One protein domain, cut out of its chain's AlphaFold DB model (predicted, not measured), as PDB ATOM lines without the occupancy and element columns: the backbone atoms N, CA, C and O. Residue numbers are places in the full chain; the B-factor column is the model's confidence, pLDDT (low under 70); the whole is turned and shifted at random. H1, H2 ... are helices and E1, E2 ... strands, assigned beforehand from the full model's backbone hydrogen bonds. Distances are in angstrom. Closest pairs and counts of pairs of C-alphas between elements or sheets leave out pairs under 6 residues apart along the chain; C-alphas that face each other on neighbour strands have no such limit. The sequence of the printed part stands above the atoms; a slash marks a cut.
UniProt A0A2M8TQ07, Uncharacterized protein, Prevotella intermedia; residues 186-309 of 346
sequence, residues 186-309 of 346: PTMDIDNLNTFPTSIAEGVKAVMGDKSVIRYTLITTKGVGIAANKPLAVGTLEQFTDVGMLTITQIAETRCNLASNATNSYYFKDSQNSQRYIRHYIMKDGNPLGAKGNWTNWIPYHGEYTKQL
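AT A GLANCE: This is residues 186 to 309 of the 346 residues of an uncharacterized protein of Prevotella intermedia (UniProt A0A2M8TQ07). A strongly twisted, curled sheet of five strands makes the body, with the short helix H1 packed across it near the end of E3, and the small helix H2, residues 304 to 309, sticking out as a tail. Long loops, residues 255 to 274 and 283 to 303, precede and follow E5. The 124 printed residues hold, in chain order, E1, H1, E2, E3, E4, E5 and H2; the mixed sheet runs E1, E2, E3, E4, E5. The class is mixed, helices and strands, with 50 residues in named elements, under half. It is compact, with a radius of gyration of the C-alphas of 15.1 A and spans of 46 by 40 by 27 A.

IN THESE COORDINATES: E3, residues 232 to 241, is 27.7 A long and bends by 52 degrees at residue 235. E2 is residues 214 to 220, E4 247 to 254, and E5 275 to 282, 23.4 A long. E1, residues 187 to 189, begins at C-alpha 187 (-84.696, 13.108, -13.892). H1 is residues 200 to 207; H2, residues 304 to 309, ends at C-alpha 309 (-62.763, 35.812, -30.237).

HOW THE PARTS SIT: E2, E3, E4 and E5 form a meander, each strand the antiparallel neighbour of the one before, with N 216 and O 237 at 2.8 A, N 238 and O 251 at 2.8 A, and N 250 and O 279 at 2.9 A. E1 is parallel to E2, with N 188 and O 217 at 2.9 A; E1, H1 and E2 form a strand-helix-strand unit, two parallel neighbour strands with a helix between, its crossover right-handed. H1 is on the sheet at a height of 9.1 A, across the strands at 90 degrees to E3 on the local plane; its closest C-alphas to E3 are Val 207 and Phe 240, 5.8 A. Every O i to N i+4 pair is within hydrogen-bond range in H2, and 3 of 4 in H1. H2 is not on the sheet.

THE WHOLE: The C-alphas farthest apart, of Ile 226 and Gly 286, are 47.6 A apart. The printed part has no cut. The links E2 to E3, E4 to E5 and E5 to H2 are long. Mean pLDDT of the printed part is 74.1; residues 195 to 212, 222 to 230 and 302 to 309 are among those under 70.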
ATOM      1  N   PRO A 186     -87.879  14.341 -17.243       78.31
ATOM      2  CA  PRO A 186     -87.390  13.162 -16.554       78.31
ATOM      3  C   PRO A 186     -86.118  13.521 -15.813       78.31
ATOM      4  O   PRO A 186     -85.324  14.345 -16.269       78.31
ATOM      5  N   THR A 187     -85.912  12.901 -14.664       81.06
ATOM      6  CA  THR A 187     -84.696  13.108 -13.892       81.06
ATOM      7  C   THR A 187     -83.590  12.197 -14.409       81.06
ATOM      8  O   THR A 187     -83.817  11.032 -14.735       81.06
ATOM      9  N   MET A 188     -82.378  12.732 -14.507       81.62
ATOM     10  CA  MET A 188     -81.173  11.959 -14.789       81.62
ATOM     11  C   MET A 188     -80.124  12.319 -13.749       81.62
ATOM     12  O   MET A 188     -79.841  13.498 -13.534       81.62
ATOM     13  N   ASP A 189     -79.557  11.303 -13.101       84.06
ATOM     14  CA  ASP A 189     -78.402  11.526 -12.239       84.06
ATOM     15  C   ASP A 189     -77.204  11.921 -13.103       84.06
ATOM     16  O   ASP A 189     -76.890  11.270 -14.101       84.06
ATOM     17  N   ILE A 190     -76.544  13.006 -12.724       82.94
ATOM     18  CA  ILE A 190     -75.356  13.526 -13.384       82.94
ATOM     19  C   ILE A 190     -74.186  12.517 -13.329       82.94
ATOM     20  O   ILE A 190     -73.312  12.533 -14.194       82.94
ATOM     21  N   ASP A 191     -74.199  11.573 -12.382       80.50
ATOM     22  CA  ASP A 191     -73.277  10.427 -12.352       80.50
ATOM     23  C   ASP A 191     -73.538   9.404 -13.470       80.50
ATOM     24  O   ASP A 191     -72.632   8.697 -13.916       80.50
ATOM     25  N   ASN A 192     -74.770   9.368 -13.971       81.50
ATOM     26  CA  ASN A 192     -75.258   8.423 -14.970       81.50
ATOM     27  C   ASN A 192     -75.261   9.011 -16.385       81.50
ATOM     28  O   ASN A 192     -75.799   8.406 -17.310       81.50
ATOM     29  N   LEU A 193     -74.615  10.159 -16.608       81.62
ATOM     30  CA  LEU A 193     -74.548  10.770 -17.939       81.62
ATOM     31  C   LEU A 193     -73.983   9.798 -18.991       81.62
ATOM     32  O   LEU A 193     -74.388   9.837 -20.150       81.62
ATOM     33  N   ASN A 194     -73.050   8.920 -18.611       76.19
ATOM     34  CA  ASN A 194     -72.443   7.928 -19.508       76.19
ATOM     35  C   ASN A 194     -73.283   6.664 -19.715       76.19
ATOM     36  O   ASN A 194     -73.022   5.910 -20.655       76.19
ATOM     37  N   THR A 195     -74.269   6.412 -18.855       69.69
ATOM     38  CA  THR A 195     -75.130   5.243 -18.984       69.69
ATOM     39  C   THR A 195     -76.269   5.585 -19.928       69.69
ATOM     40  O   THR A 195     -77.213   6.281 -19.563       69.69
ATOM     41  N   PHE A 196     -76.208   5.071 -21.156       63.69
ATOM     42  CA  PHE A 196     -77.440   4.874 -21.915       63.69
ATOM     43  C   PHE A 196     -78.378   3.958 -21.113       63.69
ATOM     44  O   PHE A 196     -77.880   3.142 -20.329       63.69
ATOM     45  N   PRO A 197     -79.710   4.043 -21.285       53.66
ATOM     46  CA  PRO A 197     -80.615   3.055 -20.708       53.66
ATOM     47  C   PRO A 197     -80.221   1.678 -21.258       53.66
ATOM     48  O   PRO A 197     -80.467   1.406 -22.418       53.66
ATOM     49  N   THR A 198     -79.505   0.878 -20.463       51.56
ATOM     50  CA  THR A 198     -79.086  -0.529 -20.667       51.56
ATOM     51  C   THR A 198     -78.342  -0.938 -21.963       51.56
ATOM     52  O   THR A 198     -77.579  -1.902 -21.909       51.56
ATOM     53  N   SER A 199     -78.462  -0.247 -23.106       65.62
ATOM     54  CA  SER A 199     -77.707  -0.488 -24.350       65.62
ATOM     55  C   SER A 199     -77.715   0.724 -25.302       65.62
ATOM     56  O   SER A 199     -78.578   1.595 -25.222       65.62
ATOM     57  N   ILE A 200     -76.783   0.760 -26.264       63.66
ATOM     58  CA  ILE A 200     -76.735   1.791 -27.324       63.66
ATOM     59  C   ILE A 200     -78.035   1.799 -28.138       63.66
ATOM     60  O   ILE A 200     -78.535   2.863 -28.477       63.66
ATOM     61  N   ALA A 201     -78.603   0.623 -28.421       66.50
ATOM     62  CA  ALA A 201     -79.832   0.486 -29.198       66.50
ATOM     63  C   ALA A 201     -81.041   1.132 -28.501       66.50
ATOM     64  O   ALA A 201     -81.832   1.803 -29.155       66.50
ATOM     65  N   GLU A 202     -81.157   0.983 -27.181       66.19
ATOM     66  CA  GLU A 202     -82.188   1.647 -26.370       66.19
ATOM     67  C   GLU A 202     -81.936   3.154 -26.255       66.19
ATOM     68  O   GLU A 202     -82.860   3.952 -26.394       66.19
ATOM     69  N   GLY A 203     -80.670   3.560 -26.101       65.06
ATOM     70  CA  GLY A 203     -80.271   4.964 -26.164       65.06
ATOM     71  C   GLY A 203     -80.681   5.617 -27.481       65.06
ATOM     72  O   GLY A 203     -81.228   6.712 -27.468       65.06
ATOM     73  N   VAL A 204     -80.485   4.923 -28.601       66.06
ATOM     74  CA  VAL A 204     -80.894   5.384 -29.927       66.06
ATOM     75  C   VAL A 204     -82.425   5.379 -30.054       66.06
ATOM     76  O   VAL A 204     -82.972   6.381 -30.488       66.06
ATOM     77  N   LYS A 205     -83.152   4.339 -29.621       68.56
ATOM     78  CA  LYS A 205     -84.633   4.337 -29.615       68.56
ATOM     79  C   LYS A 205     -85.232   5.485 -28.801       68.56
ATOM     80  O   LYS A 205     -86.237   6.050 -29.210       68.56
ATOM     81  N   ALA A 206     -84.614   5.850 -27.676       64.12
ATOM     82  CA  ALA A 206     -85.112   6.924 -26.821       64.12
ATOM     83  C   ALA A 206     -85.160   8.276 -27.558       64.12
ATOM     84  O   ALA A 206     -86.114   9.032 -27.377       64.12
ATOM     85  N   VAL A 207     -84.157   8.554 -28.401       66.06
ATOM     86  CA  VAL A 207     -84.052   9.773 -29.231       66.06
ATOM     87  C   VAL A 207     -84.489   9.587 -30.690       66.06
ATOM     88  O   VAL A 207     -84.553  10.568 -31.424       66.06
ATOM     89  N   MET A 208     -84.781   8.360 -31.134       59.56
ATOM     90  CA  MET A 208     -85.339   8.056 -32.455       59.56
ATOM     91  C   MET A 208     -86.856   7.884 -32.339       59.56
ATOM     92  O   MET A 208     -87.365   6.793 -32.095       59.56
ATOM     93  N   GLY A 209     -87.578   8.981 -32.533       56.94
ATOM     94  CA  GLY A 209     -89.038   9.036 -32.601       56.94
ATOM     95  C   GLY A 209     -89.501  10.471 -32.862       56.94
ATOM     96  O   GLY A 209     -88.679  11.341 -33.130       56.94
ATOM     97  N   ASP A 210     -90.798  10.757 -32.706       51.91
ATOM     98  CA  ASP A 210     -91.383  12.108 -32.859       51.91
ATOM     99  C   ASP A 210     -90.852  13.149 -31.835       51.91
ATOM    100  O   ASP A 210     -91.271  14.307 -31.818       51.91
ATOM    101  N   LYS A 211     -89.915  12.756 -30.961       56.75
ATOM    102  CA  LYS A 211     -89.193  13.626 -30.031       56.75
ATOM    103  C   LYS A 211     -87.858  14.036 -30.661       56.75
ATOM    104  O   LYS A 211     -86.869  13.325 -30.523       56.75
ATOM    105  N   SER A 212     -87.811  15.195 -31.313       61.75
ATOM    106  CA  SER A 212     -86.560  15.738 -31.873       61.75
ATOM    107  C   SER A 212     -85.515  16.070 -30.801       61.75
ATOM    108  O   SER A 212     -84.323  16.064 -31.091       61.75
ATOM    109  N   VAL A 213     -85.948  16.334 -29.561       71.44
ATOM    110  CA  VAL A 213     -85.091  16.630 -28.407       71.44
ATOM    111  C   VAL A 213     -85.736  16.074 -27.137       71.44
ATOM    112  O   VAL A 213     -86.898  16.364 -26.845       71.44
ATOM    113  N   ILE A 214     -84.984  15.306 -26.348       76.81
ATOM    114  CA  ILE A 214     -85.361  14.934 -24.980       76.81
ATOM    115  C   ILE A 214     -84.658  15.885 -24.023       76.81
ATOM    116  O   ILE A 214     -83.447  16.072 -24.122       76.81
ATOM    117  N   ARG A 215     -85.397  16.459 -23.075       83.56
ATOM    118  CA  ARG A 215     -84.825  17.283 -22.012       83.56
ATOM    119  C   ARG A 215     -84.991  16.582 -20.664       83.56
ATOM    120  O   ARG A 215     -86.063  16.060 -20.379       83.56
ATOM    121  N   TYR A 216     -83.941  16.577 -19.853       84.31
ATOM    122  CA  TYR A 216     -83.898  16.003 -18.512       84.31
ATOM    123  C   TYR A 216     -83.628  17.094 -17.479       84.31
ATOM    124  O   TYR A 216     -82.874  18.034 -17.740       84.31
ATOM    125  N   THR A 217     -84.183  16.923 -16.283       87.62
ATOM    126  CA  THR A 217     -83.690  17.594 -15.079       87.62
ATOM    127  C   THR A 217     -82.475  16.824 -14.580       87.62
ATOM    128  O   THR A 217     -82.582  15.639 -14.257       87.62
ATOM    129  N   LEU A 218     -81.317  17.474 -14.509       86.81
ATOM    130  CA  LEU A 218     -80.130  16.865 -13.921       86.81
ATOM    131  C   LEU A 218     -80.209  16.949 -12.406       86.81
ATOM    132  O   LEU A 218     -80.403  18.028 -11.839       86.81
ATOM    133  N   ILE A 219     -80.015  15.805 -11.769       85.38
ATOM    134  CA  ILE A 219     -79.918  15.675 -10.323       85.38
ATOM    135  C   ILE A 219     -78.558  15.105  -9.940       85.38
ATOM    136  O   ILE A 219     -77.869  14.510 -10.758       85.38
ATOM    137  N   THR A 220     -78.181  15.271  -8.685       79.25
ATOM    138  CA  THR A 220     -77.044  14.585  -8.070       79.25
ATOM    139  C   THR A 220     -77.505  13.911  -6.793       79.25
ATOM    140  O   THR A 220     -78.290  14.475  -6.019       79.25
ATOM    141  N   THR A 221     -77.009  12.698  -6.578       76.25
ATOM    142  CA  THR A 221     -77.149  11.966  -5.316       76.25
ATOM    143  C   THR A 221     -75.857  11.969  -4.493       76.25
ATOM    144  O   THR A 221     -75.877  11.609  -3.314       76.25
ATOM    145  N   LYS A 222     -74.737  12.441  -5.062       69.69
ATOM    146  CA  LYS A 222     -73.453  12.603  -4.365       69.69
ATOM    147  C   LYS A 222     -73.414  13.939  -3.624       69.69
ATOM    148  O   LYS A 222     -72.919  14.942  -4.128       69.69
ATOM    149  N   GLY A 223     -73.915  13.943  -2.394       57.50
ATOM    150  CA  GLY A 223     -73.855  15.106  -1.511       57.50
ATOM    151  C   GLY A 223     -73.925  14.705  -0.044       57.50
ATOM    152  O   GLY A 223     -74.942  14.210   0.436       57.50
ATOM    153  N   VAL A 224     -72.821  14.915   0.669       51.81
ATOM    154  CA  VAL A 224     -72.694  14.734   2.117       51.81
ATOM    155  C   VAL A 224     -73.222  16.018   2.789       51.81
ATOM    156  O   VAL A 224     -72.529  17.025   2.792       51.81
ATOM    157  N   GLY A 225     -74.457  15.977   3.324       48.38
ATOM    158  CA  GLY A 225     -75.150  17.054   4.079       48.38
ATOM    159  C   GLY A 225     -75.896  18.079   3.199       48.38
ATOM    160  O   GLY A 225     -75.349  18.542   2.213       48.38
ATOM    161  N   ILE A 226     -77.145  18.508   3.429       44.72
ATOM    162  CA  ILE A 226     -78.156  18.325   4.485       44.72
ATOM    163  C   ILE A 226     -79.301  17.489   3.877       44.72
ATOM    164  O   ILE A 226     -79.880  17.888   2.874       44.72
ATOM    165  N   ALA A 227     -79.627  16.353   4.500       46.19
ATOM    166  CA  ALA A 227     -80.501  15.276   4.002       46.19
ATOM    167  C   ALA A 227     -79.839  14.336   2.976       46.19
ATOM    168  O   ALA A 227     -80.149  14.342   1.785       46.19
ATOM    169  N   ALA A 228     -78.962  13.463   3.485       51.50
ATOM    170  CA  ALA A 228     -78.590  12.230   2.799       51.50
ATOM    171  C   ALA A 228     -79.865  11.557   2.251       51.50
ATOM    172  O   ALA A 228     -80.808  11.335   3.010       51.50
ATOM    173  N   ASN A 229     -79.889  11.285   0.944       55.69
ATOM    174  CA  ASN A 229     -80.978  10.669   0.165       55.69
ATOM    175  C   ASN A 229     -81.985  11.605  -0.526       55.69
ATOM    176  O   ASN A 229     -82.942  11.094  -1.108       55.69
ATOM    177  N   LYS A 230     -81.803  12.934  -0.541       64.44
ATOM    178  CA  LYS A 230     -82.617  13.804  -1.414       64.44
ATOM    179  C   LYS A 230     -81.846  14.220  -2.670       64.44
ATOM    180  O   LYS A 230     -80.824  14.889  -2.537       64.44
ATOM    181  N   PRO A 231     -82.327  13.862  -3.878       75.81
ATOM    182  CA  PRO A 231     -81.744  14.345  -5.122       75.81
ATOM    183  C   PRO A 231     -81.748  15.872  -5.171       75.81
ATOM    184  O   PRO A 231     -82.801  16.495  -5.012       75.81
ATOM    185  N   LEU A 232     -80.585  16.476  -5.408       81.62
ATOM    186  CA  LEU A 232     -80.468  17.919  -5.602       81.62
ATOM    187  C   LEU A 232     -80.475  18.229  -7.098       81.62
ATOM    188  O   LEU A 232     -79.693  17.649  -7.845       81.62
ATOM    189  N   ALA A 233     -81.328  19.155  -7.535       85.56
ATOM    190  CA  ALA A 233     -81.325  19.626  -8.916       85.56
ATOM    191  C   ALA A 233     -80.068  20.465  -9.196       85.56
ATOM    192  O   ALA A 233     -79.805  21.456  -8.514       85.56
ATOM    193  N   VAL A 234     -79.303  20.073 -10.213       84.12
ATOM    194  CA  VAL A 234     -78.017  20.694 -10.578       84.12
ATOM    195  C   VAL A 234     -77.992  21.288 -11.981       84.12
ATOM    196  O   VAL A 234     -77.006  21.932 -12.353       84.12
ATOM    197  N   GLY A 235     -79.051  21.100 -12.769       88.12
ATOM    198  CA  GLY A 235     -79.138  21.658 -14.114       88.12
ATOM    199  C   GLY A 235     -80.166  20.972 -15.000       88.12
ATOM    200  O   GLY A 235     -81.065  20.281 -14.523       88.12
ATOM    201  N   THR A 236     -79.996  21.137 -16.305       90.81
ATOM    202  CA  THR A 236     -80.791  20.474 -17.343       90.81
ATOM    203  C   THR A 236     -79.886  19.839 -18.388       90.81
ATOM    204  O   THR A 236     -78.793  20.339 -18.650       90.81
ATOM    205  N   LEU A 237     -80.352  18.767 -19.019       89.25
ATOM    206  CA  LEU A 237     -79.665  18.104 -20.126       89.25
ATOM    207  C   LEU A 237     -80.603  17.995 -21.315       89.25
ATOM    208  O   LEU A 237     -81.707  17.487 -21.174       89.25
ATOM    209  N   GLU A 238     -80.152  18.413 -22.483       88.75
ATOM    210  CA  GLU A 238     -80.807  18.149 -23.756       88.75
ATOM    211  C   GLU A 238     -80.064  17.045 -24.496       88.75
ATOM    212  O   GLU A 238     -78.832  17.036 -24.540       88.75
ATOM    213  N   GLN A 239     -80.814  16.115 -25.075       84.94
ATOM    214  CA  GLN A 239     -80.284  14.997 -25.833       84.94
ATOM    215  C   GLN A 239     -81.068  14.824 -27.131       84.94
ATOM    216  O   GLN A 239     -82.297  14.749 -27.117       84.94
ATOM    217  N   PHE A 240     -80.357  14.744 -28.250       82.56
ATOM    218  CA  PHE A 240     -80.953  14.605 -29.580       82.56
ATOM    219  C   PHE A 240     -80.012  13.885 -30.545       82.56
ATOM    220  O   PHE A 240     -78.814  13.755 -30.282       82.56
ATOM    221  N   THR A 241     -80.558  13.403 -31.659       80.31
ATOM    222  CA  THR A 241     -79.779  12.880 -32.791       80.31
ATOM    223  C   THR A 241     -79.617  13.949 -33.861       80.31
ATOM    224  O   THR A 241     -80.464  14.829 -34.017       80.31
ATOM    225  N   ASP A 242     -78.511  13.900 -34.596       74.25
ATOM    226  CA  ASP A 242     -78.355  14.699 -35.807       74.25
ATOM    227  C   ASP A 242     -79.189  14.123 -36.965       74.25
ATOM    228  O   ASP A 242     -79.539  12.943 -36.985       74.25
ATOM    229  N   VAL A 243     -79.461  14.950 -37.979       69.12
ATOM    230  CA  VAL A 243     -80.276  14.573 -39.154       69.12
ATOM    231  C   VAL A 243     -79.697  13.356 -39.898       69.12
ATOM    232  O   VAL A 243     -80.440  12.572 -40.484       69.12
ATOM    233  N   GLY A 244     -78.373  13.163 -39.856       70.81
ATOM    234  CA  GLY A 244     -77.685  12.023 -40.472       70.81
ATOM    235  C   GLY A 244     -77.620  10.758 -39.607       70.81
ATOM    236  O   GLY A 244     -77.080   9.735 -40.063       70.81
ATOM    237  N   MET A 245     -78.135  10.814 -38.372       72.31
ATOM    238  CA  MET A 245     -77.998   9.771 -37.348       72.31
ATOM    239  C   MET A 245     -76.541   9.287 -37.222       72.31
ATOM    240  O   MET A 245     -76.254   8.085 -37.219       72.31
ATOM    241  N   LEU A 246     -75.594  10.224 -37.238       76.75
ATOM    242  CA  LEU A 246     -74.162   9.986 -37.069       76.75
ATOM    243  C   LEU A 246     -73.757  10.061 -35.595       76.75
ATOM    244  O   LEU A 246     -72.772   9.421 -35.206       76.75
ATOM    245  N   THR A 247     -74.494  10.829 -34.789       83.56
ATOM    246  CA  THR A 247     -74.197  11.066 -33.374       83.56
ATOM    247  C   THR A 247     -75.447  11.262 -32.515       83.56
ATOM    248  O   THR A 247     -76.468  11.769 -32.972       83.56
ATOM    249  N   ILE A 248     -75.339  10.924 -31.226       84.31
ATOM    250  CA  ILE A 248     -76.191  11.521 -30.185       84.31
ATOM    251  C   ILE A 248     -75.445  12.722 -29.622       84.31
ATOM    252  O   ILE A 248     -74.320  12.578 -29.149       84.31
ATOM    253  N   THR A 249     -76.082  13.884 -29.633       87.50
ATOM    254  CA  THR A 249     -75.565  15.096 -29.000       87.50
ATOM    255  C   THR A 249     -76.185  15.249 -27.624       87.50
ATOM    256  O   THR A 249     -77.394  15.080 -27.462       87.50
ATOM    257  N   GLN A 250     -75.355  15.574 -26.637       88.62
ATOM    258  CA  GLN A 250     -75.790  15.959 -25.303       88.62
ATOM    259  C   GLN A 250     -75.317  17.374 -24.992       88.62
ATOM    260  O   GLN A 250     -74.128  17.675 -25.113       88.62
ATOM    261  N   ILE A 251     -76.248  18.219 -24.558       90.31
ATOM    262  CA  ILE A 251     -75.990  19.586 -24.114       90.31
ATOM    263  C   ILE A 251     -76.450  19.702 -22.666       90.31
ATOM    264  O   ILE A 251     -77.641  19.637 -22.383       90.31
ATOM    265  N   ALA A 252     -75.509  19.863 -21.743       89.81
ATOM    266  CA  ALA A 252     -75.802  20.035 -20.326       89.81
ATOM    267  C   ALA A 252     -75.635  21.500 -19.940       89.81
ATOM    268  O   ALA A 252     -74.584  22.084 -20.180       89.81
ATOM    269  N   GLU A 253     -76.638  22.087 -19.303       90.00
ATOM    270  CA  GLU A 253     -76.538  23.385 -18.645       90.00
ATOM    271  C   GLU A 253     -76.586  23.148 -17.140       90.00
ATOM    272  O   GLU A 253     -77.620  22.759 -16.596       90.00
ATOM    273  N   THR A 254     -75.442  23.292 -16.473       86.69
ATOM    274  CA  THR A 254     -75.287  22.885 -15.075       86.69
ATOM    275  C   THR A 254     -74.278  23.743 -14.317       86.69
ATOM    276  O   THR A 254     -73.353  24.320 -14.889       86.69
ATOM    277  N   ARG A 255     -74.437  23.800 -12.990       80.00
ATOM    278  CA  ARG A 255     -73.462  24.392 -12.054       80.00
ATOM    279  C   ARG A 255     -72.286  23.456 -11.745       80.00
ATOM    280  O   ARG A 255     -71.310  23.862 -11.117       80.00
ATOM    281  N   CYS A 256     -72.372  22.196 -12.164       81.44
ATOM    282  CA  CYS A 256     -71.298  21.225 -12.021       81.44
ATOM    283  C   CYS A 256     -70.259  21.416 -13.132       81.44
ATOM    284  O   CYS A 256     -70.599  21.652 -14.292       81.44
ATOM    285  N   ASN A 257     -68.972  21.291 -12.803       82.44
ATOM    286  CA  ASN A 257     -67.941  21.285 -13.835       82.44
ATOM    287  C   ASN A 257     -67.829  19.896 -14.474       82.44
ATOM    288  O   ASN A 257     -67.378  18.958 -13.817       82.44
ATOM    289  N   LEU A 258     -68.207  19.791 -15.751       82.25
ATOM    290  CA  LEU A 258     -68.148  18.552 -16.533       82.25
ATOM    291  C   LEU A 258     -66.855  18.386 -17.345       82.25
ATOM    292  O   LEU A 258     -66.566  17.284 -17.794       82.25
ATOM    293  N   ALA A 259     -66.054  19.442 -17.520       72.69
ATOM    294  CA  ALA A 259     -64.844  19.423 -18.354       72.69
ATOM    295  C   ALA A 259     -63.638  18.726 -17.695       72.69
ATOM    296  O   ALA A 259     -62.524  18.779 -18.218       72.69
ATOM    297  N   SER A 260     -63.817  18.105 -16.525       63.41
ATOM    298  CA  SER A 260     -62.749  17.315 -15.923       63.41
ATOM    299  C   SER A 260     -62.578  16.039 -16.758       63.41
ATOM    300  O   SER A 260     -63.495  15.235 -16.877       63.41
ATOM    301  N   ASN A 261     -61.406  15.863 -17.372       53.19
ATOM    302  CA  ASN A 261     -61.063  14.711 -18.223       53.19
ATOM    303  C   ASN A 261     -61.046  13.360 -17.470       53.19
ATOM    304  O   ASN A 261     -60.581  12.357 -18.008       53.19
ATOM    305  N   ALA A 262     -61.503  13.326 -16.218       52.50
ATOM    306  CA  ALA A 262     -61.647  12.115 -15.440       52.50
ATOM    307  C   ALA A 262     -63.044  11.535 -15.683       52.50
ATOM    308  O   ALA A 262     -64.066  12.115 -15.311       52.50
ATOM    309  N   THR A 263     -63.076  10.367 -16.315       52.19
ATOM    310  CA  THR A 263     -64.251   9.513 -16.476       52.19
ATOM    311  C   THR A 263     -65.086   9.512 -15.185       52.19
ATOM    312  O   THR A 263     -64.581   9.162 -14.121       52.19
ATOM    313  N   ASN A 264     -66.352   9.936 -15.264       54.66
ATOM    314  CA  ASN A 264     -67.315   9.992 -14.147       54.66
ATOM    315  C   ASN A 264     -67.006  10.974 -12.996       54.66
ATOM    316  O   ASN A 264     -67.502  10.774 -11.886       54.66
ATOM    317  N   SER A 265     -66.221  12.032 -13.216       62.09
ATOM    318  CA  SER A 265     -65.940  13.018 -12.161       62.09
ATOM    319  C   SER A 265     -66.463  14.410 -12.520       62.09
ATOM    320  O   SER A 265     -65.999  15.039 -13.470       62.09
ATOM    321  N   TYR A 266     -67.413  14.907 -11.725       70.62
ATOM    322  CA  TYR A 266     -67.807  16.316 -11.671       70.62
ATOM    323  C   TYR A 266     -67.537  16.857 -10.269       70.62
ATOM    324  O   TYR A 266     -67.492  16.108  -9.293       70.62
ATOM    325  N   TYR A 267     -67.381  18.170 -10.159       72.06
ATOM    326  CA  TYR A 267     -67.370  18.850  -8.869       72.06
ATOM    327  C   TYR A 267     -68.302  20.055  -8.910       72.06
ATOM    328  O   TYR A 267     -68.491  20.682  -9.959       72.06
ATOM    329  N   PHE A 268     -68.908  20.358  -7.764       69.56
ATOM    330  CA  PHE A 268     -69.732  21.547  -7.598       69.56
ATOM    331  C   PHE A 268     -68.855  22.790  -7.643       69.56
ATOM    332  O   PHE A 268     -67.797  22.846  -7.014       69.56
ATOM    333  N   LYS A 269     -69.304  23.799  -8.383       66.19
ATOM    334  CA  LYS A 269     -68.746  25.142  -8.298       66.19
ATOM    335  C   LYS A 269     -69.812  26.066  -7.738       66.19
ATOM    336  O   LYS A 269     -70.650  26.563  -8.482       66.19
ATOM    337  N   ASP A 270     -69.746  26.329  -6.439       59.06
ATOM    338  CA  ASP A 270     -70.706  27.209  -5.758       59.06
ATOM    339  C   ASP A 270     -70.626  28.674  -6.230       59.06
ATOM    340  O   ASP A 270     -71.561  29.442  -6.029       59.06
ATOM    341  N   SER A 271     -69.526  29.073  -6.880       57.41
ATOM    342  CA  SER A 271     -69.239  30.464  -7.257       57.41
ATOM    343  C   SER A 271     -69.478  30.817  -8.729       57.41
ATOM    344  O   SER A 271     -69.263  31.969  -9.107       57.41
ATOM    345  N   GLN A 272     -69.894  29.872  -9.580       57.75
ATOM    346  CA  GLN A 272     -70.146  30.147 -11.000       57.75
ATOM    347  C   GLN A 272     -71.625  29.954 -11.353       57.75
ATOM    348  O   GLN A 272     -72.277  29.015 -10.898       57.75
ATOM    349  N   ASN A 273     -72.145  30.853 -12.197       68.44
ATOM    350  CA  ASN A 273     -73.434  30.668 -12.864       68.44
ATOM    351  C   ASN A 273     -73.437  29.350 -13.655       68.44
ATOM    352  O   ASN A 273     -72.383  28.788 -13.955       68.44
ATOM    353  N   SER A 274     -74.632  28.863 -14.003       77.75
ATOM    354  CA  SER A 274     -74.773  27.659 -14.826       77.75
ATOM    355  C   SER A 274     -73.931  27.775 -16.102       77.75
ATOM    356  O   SER A 274     -74.013  28.781 -16.808       77.75
ATOM    357  N   GLN A 275     -73.111  26.765 -16.384       84.25
ATOM    358  CA  GLN A 275     -72.281  26.686 -17.582       84.25
ATOM    359  C   GLN A 275     -72.874  25.641 -18.523       84.25
ATOM    360  O   GLN A 275     -73.284  24.558 -18.102       84.25
ATOM    361  N   ARG A 276     -72.884  25.959 -19.817       88.06
ATOM    362  CA  ARG A 276     -73.285  25.015 -20.857       88.06
ATOM    363  C   ARG A 276     -72.083  24.188 -21.311       88.06
ATOM    364  O   ARG A 276     -71.013  24.746 -21.556       88.06
ATOM    365  N   TYR A 277     -72.267  22.882 -21.441       87.81
ATOM    366  CA  TYR A 277     -71.301  21.912 -21.946       87.81
ATOM    367  C   TYR A 277     -71.933  21.101 -23.071       87.81
ATOM    368  O   TYR A 277     -73.139  20.861 -23.057       87.81
ATOM    369  N   ILE A 278     -71.118  20.657 -24.021       88.44
ATOM    370  CA  ILE A 278     -71.546  19.797 -25.125       88.44
ATOM    371  C   ILE A 278     -70.624  18.586 -25.250       88.44
ATOM    372  O   ILE A 278     -69.425  18.671 -24.969       88.44
ATOM    373  N   ARG A 279     -71.187  17.457 -25.679       88.25
ATOM    374  CA  ARG A 279     -70.446  16.272 -26.126       88.25
ATOM    375  C   ARG A 279     -71.266  15.438 -27.103       88.25
ATOM    376  O   ARG A 279     -72.480  15.615 -27.213       88.25
ATOM    377  N   HIS A 280     -70.608  14.475 -27.739       88.06
ATOM    378  CA  HIS A 280     -71.201  13.624 -28.762       88.06
ATOM    379  C   HIS A 280     -70.898  12.152 -28.495       88.06
ATOM    380  O   HIS A 280     -69.787  11.804 -28.101       88.06
ATOM    381  N   TYR A 281     -71.871  11.287 -28.747       86.44
ATOM    382  CA  TYR A 281     -71.680   9.849 -28.837       86.44
ATOM    383  C   TYR A 281     -71.618   9.428 -30.298       86.44
ATOM    384  O   TYR A 281     -72.533   9.739 -31.064       86.44
ATOM    385  N   ILE A 282     -70.568   8.710 -30.685       87.56
ATOM    386  CA  ILE A 282     -70.311   8.373 -32.086       87.56
ATOM    387  C   ILE A 282     -71.008   7.065 -32.479       87.56
ATOM    388  O   ILE A 282     -70.666   5.994 -31.973       87.56
ATOM    389  N   MET A 283     -71.953   7.134 -33.423       82.69
ATOM    390  CA  MET A 283     -72.755   5.974 -33.850       82.69
ATOM    391  C   MET A 283     -72.181   5.211 -35.044       82.69
ATOM    392  O   MET A 283     -72.446   4.016 -35.196       82.69
ATOM    393  N   LYS A 284     -71.431   5.893 -35.915       83.12
ATOM    394  CA  LYS A 284     -70.930   5.334 -37.177       83.12
ATOM    395  C   LYS A 284     -69.416   5.444 -37.277       83.12
ATOM    396  O   LYS A 284     -68.815   6.390 -36.774       83.12
ATOM    397  N   ASP A 285     -68.828   4.462 -37.947       83.56
ATOM    398  CA  ASP A 285     -67.411   4.459 -38.288       83.56
ATOM    399  C   ASP A 285     -67.103   5.581 -39.292       83.56
ATOM    400  O   ASP A 285     -67.952   5.946 -40.107       83.56
ATOM    401  N   GLY A 286     -65.899   6.157 -39.212       80.81
ATOM    402  CA  GLY A 286     -65.476   7.266 -40.079       80.81
ATOM    403  C   GLY A 286     -66.020   8.648 -39.693       80.81
ATOM    404  O   GLY A 286     -65.899   9.585 -40.479       80.81
ATOM    405  N   ASN A 287     -66.612   8.806 -38.504       83.81
ATOM    406  CA  ASN A 287     -67.048  10.113 -38.009       83.81
ATOM    407  C   ASN A 287     -65.832  11.003 -37.659       83.81
ATOM    408  O   ASN A 287     -64.931  10.541 -36.956       83.81
ATOM    409  N   PRO A 288     -65.800  12.284 -38.079       83.44
ATOM    410  CA  PRO A 288     -64.668  13.179 -37.817       83.44
ATOM    411  C   PRO A 288     -64.425  13.469 -36.328       83.44
ATOM    412  O   PRO A 288     -63.344  13.921 -35.962       83.44
ATOM    413  N   LEU A 289     -65.412  13.226 -35.463       82.25
ATOM    414  CA  LEU A 289     -65.321  13.488 -34.026       82.25
ATOM    415  C   LEU A 289     -64.665  12.343 -33.235       82.25
ATOM    416  O   LEU A 289     -64.310  12.552 -32.075       82.25
ATOM    417  N   GLY A 290     -64.494  11.149 -33.822       85.38
ATOM    418  CA  GLY A 290     -63.804  10.031 -33.170       85.38
ATOM    419  C   GLY A 290     -64.279   8.639 -33.590       85.38
ATOM    420  O   GLY A 290     -65.044   8.465 -34.535       85.38
ATOM    421  N   ALA A 291     -63.807   7.621 -32.865       87.00
ATOM    422  CA  ALA A 291     -64.145   6.225 -33.126       87.00
ATOM    423  C   ALA A 291     -65.563   5.875 -32.646       87.00
ATOM    424  O   ALA A 291     -65.977   6.277 -31.552       87.00
ATOM    425  N   LYS A 292     -66.272   5.062 -33.439       86.81
ATOM    426  CA  LYS A 292     -67.596   4.523 -33.108       86.81
ATOM    427  C   LYS A 292     -67.607   3.879 -31.727       86.81
ATOM    428  O   LYS A 292     -66.663   3.196 -31.335       86.81
ATOM    429  N   GLY A 293     -68.706   4.071 -31.007       82.38
ATOM    430  CA  GLY A 293     -68.907   3.469 -29.696       82.38
ATOM    431  C   GLY A 293     -68.442   4.335 -28.528       82.38
ATOM    432  O   GLY A 293     -68.703   3.971 -27.384       82.38
ATOM    433  N   ASN A 294     -67.793   5.473 -28.794       84.12
ATOM    434  CA  ASN A 294     -67.195   6.322 -27.769       84.12
ATOM    435  C   ASN A 294     -67.929   7.656 -27.612       84.12
ATOM    436  O   ASN A 294     -68.489   8.203 -28.565       84.12
ATOM    437  N   TRP A 295     -67.877   8.191 -26.393       85.44
ATOM    438  CA  TRP A 295     -68.225   9.578 -26.104       85.44
ATOM    439  C   TRP A 295     -67.016  10.482 -26.337       85.44
ATOM    440  O   TRP A 295     -65.898  10.142 -25.950       85.44
ATOM    441  N   THR A 296     -67.240  11.663 -26.906       86.19
ATOM    442  CA  THR A 296     -66.262  12.749 -26.827       86.19
ATOM    443  C   THR A 296     -66.218  13.293 -25.400       86.19
ATOM    444  O   THR A 296     -67.203  13.223 -24.659       86.19
ATOM    445  N   ASN A 297     -65.095  13.906 -25.028       85.31
ATOM    446  CA  ASN A 297     -65.008  14.640 -23.769       85.31
ATOM    447  C   ASN A 297     -66.051  15.765 -23.728       85.31
ATOM    448  O   ASN A 297     -66.409  16.338 -24.763       85.31
ATOM    449  N   TRP A 298     -66.515  16.091 -22.523       86.44
ATOM    450  CA  TRP A 298     -67.297  17.298 -22.299       86.44
ATOM    451  C   TRP A 298     -66.429  18.516 -22.570       86.44
ATOM    452  O   TRP A 298     -65.375  18.692 -21.957       86.44
ATOM    453  N   ILE A 299     -66.901  19.379 -23.459       83.62
ATOM    454  CA  ILE A 299     -66.274  20.669 -23.716       83.62
ATOM    455  C   ILE A 299     -67.238  21.780 -23.299       83.62
ATOM    456  O   ILE A 299     -68.445  21.658 -23.533       83.62
ATOM    457  N   PRO A 300     -66.754  22.860 -22.666       84.12
ATOM    458  CA  PRO A 300     -67.588  24.026 -22.432       84.12
ATOM    459  C   PRO A 300     -68.109  24.568 -23.769       84.12
ATOM    460  O   PRO A 300     -67.348  24.770 -24.717       84.12
ATOM    461  N   TYR A 301     -69.416  24.799 -23.850       77.00
ATOM    462  CA  TYR A 301     -70.028  25.456 -24.992       77.00
ATOM    463  C   TYR A 301     -69.812  26.963 -24.855       77.00
ATOM    464  O   TYR A 301     -70.562  27.673 -24.183       77.00
ATOM    465  N   HIS A 302     -68.745  27.444 -25.476       68.19
ATOM    466  CA  HIS A 302     -68.550  28.856 -25.761       68.19
ATOM    467  C   HIS A 302     -69.220  29.104 -27.115       68.19
ATOM    468  O   HIS A 302     -68.827  28.477 -28.096       68.19
ATOM    469  N   GLY A 303     -70.277  29.924 -27.168       60.91
ATOM    470  CA  GLY A 303     -71.006  30.188 -28.418       60.91
ATOM    471  C   GLY A 303     -70.076  30.630 -29.559       60.91
ATOM    472  O   GLY A 303     -68.938  31.032 -29.310       60.91
ATOM    473  N   GLU A 304     -70.547  30.576 -30.810       57.28
ATOM    474  CA  GLU A 304     -69.702  30.835 -31.994       57.28
ATOM    475  C   GLU A 304     -68.900  32.138 -31.898       57.28
ATOM    476  O   GLU A 304     -67.710  32.151 -32.201       57.28
ATOM    477  N   TYR A 305     -69.512  33.201 -31.376       53.47
ATOM    478  CA  TYR A 305     -68.858  34.492 -31.176       53.47
ATOM    479  C   TYR A 305     -67.675  34.431 -30.194       53.47
ATOM    480  O   TYR A 305     -66.605  34.979 -30.445       53.47
ATOM    481  N   THR A 306     -67.821  33.716 -29.078       61.66
ATOM    482  CA  THR A 306     -66.741  33.559 -28.093       61.66
ATOM    483  C   THR A 306     -65.617  32.679 -28.637       61.66
ATOM    484  O   THR A 306     -64.449  32.939 -28.358       61.66
ATOM    485  N   LYS A 307     -65.946  31.667 -29.449       63.59
ATOM    486  CA  LYS A 307     -64.949  30.835 -30.133       63.59
ATOM    487  C   LYS A 307     -64.147  31.647 -31.154       63.59
ATOM    488  O   LYS A 307     -62.924  31.568 -31.146       63.59
ATOM    489  N   GLN A 308     -64.819  32.483 -31.948       67.50
ATOM    490  CA  GLN A 308     -64.174  33.406 -32.888       67.50
ATOM    491  C   GLN A 308     -63.220  34.371 -32.178       67.50
ATOM    492  O   GLN A 308     -62.093  34.547 -32.630       67.50
ATOM    493  N   LEU A 309     -63.629  34.942 -31.038       66.94
ATOM    494  CA  LEU A 309     -62.763  35.812 -30.237       66.94
ATOM    495  C   LEU A 309     -61.526  35.070 -29.713       66.94
ATOM    496  O   LEU A 309     -60.417  35.571 -29.847       66.94
TER     497      LEU A 309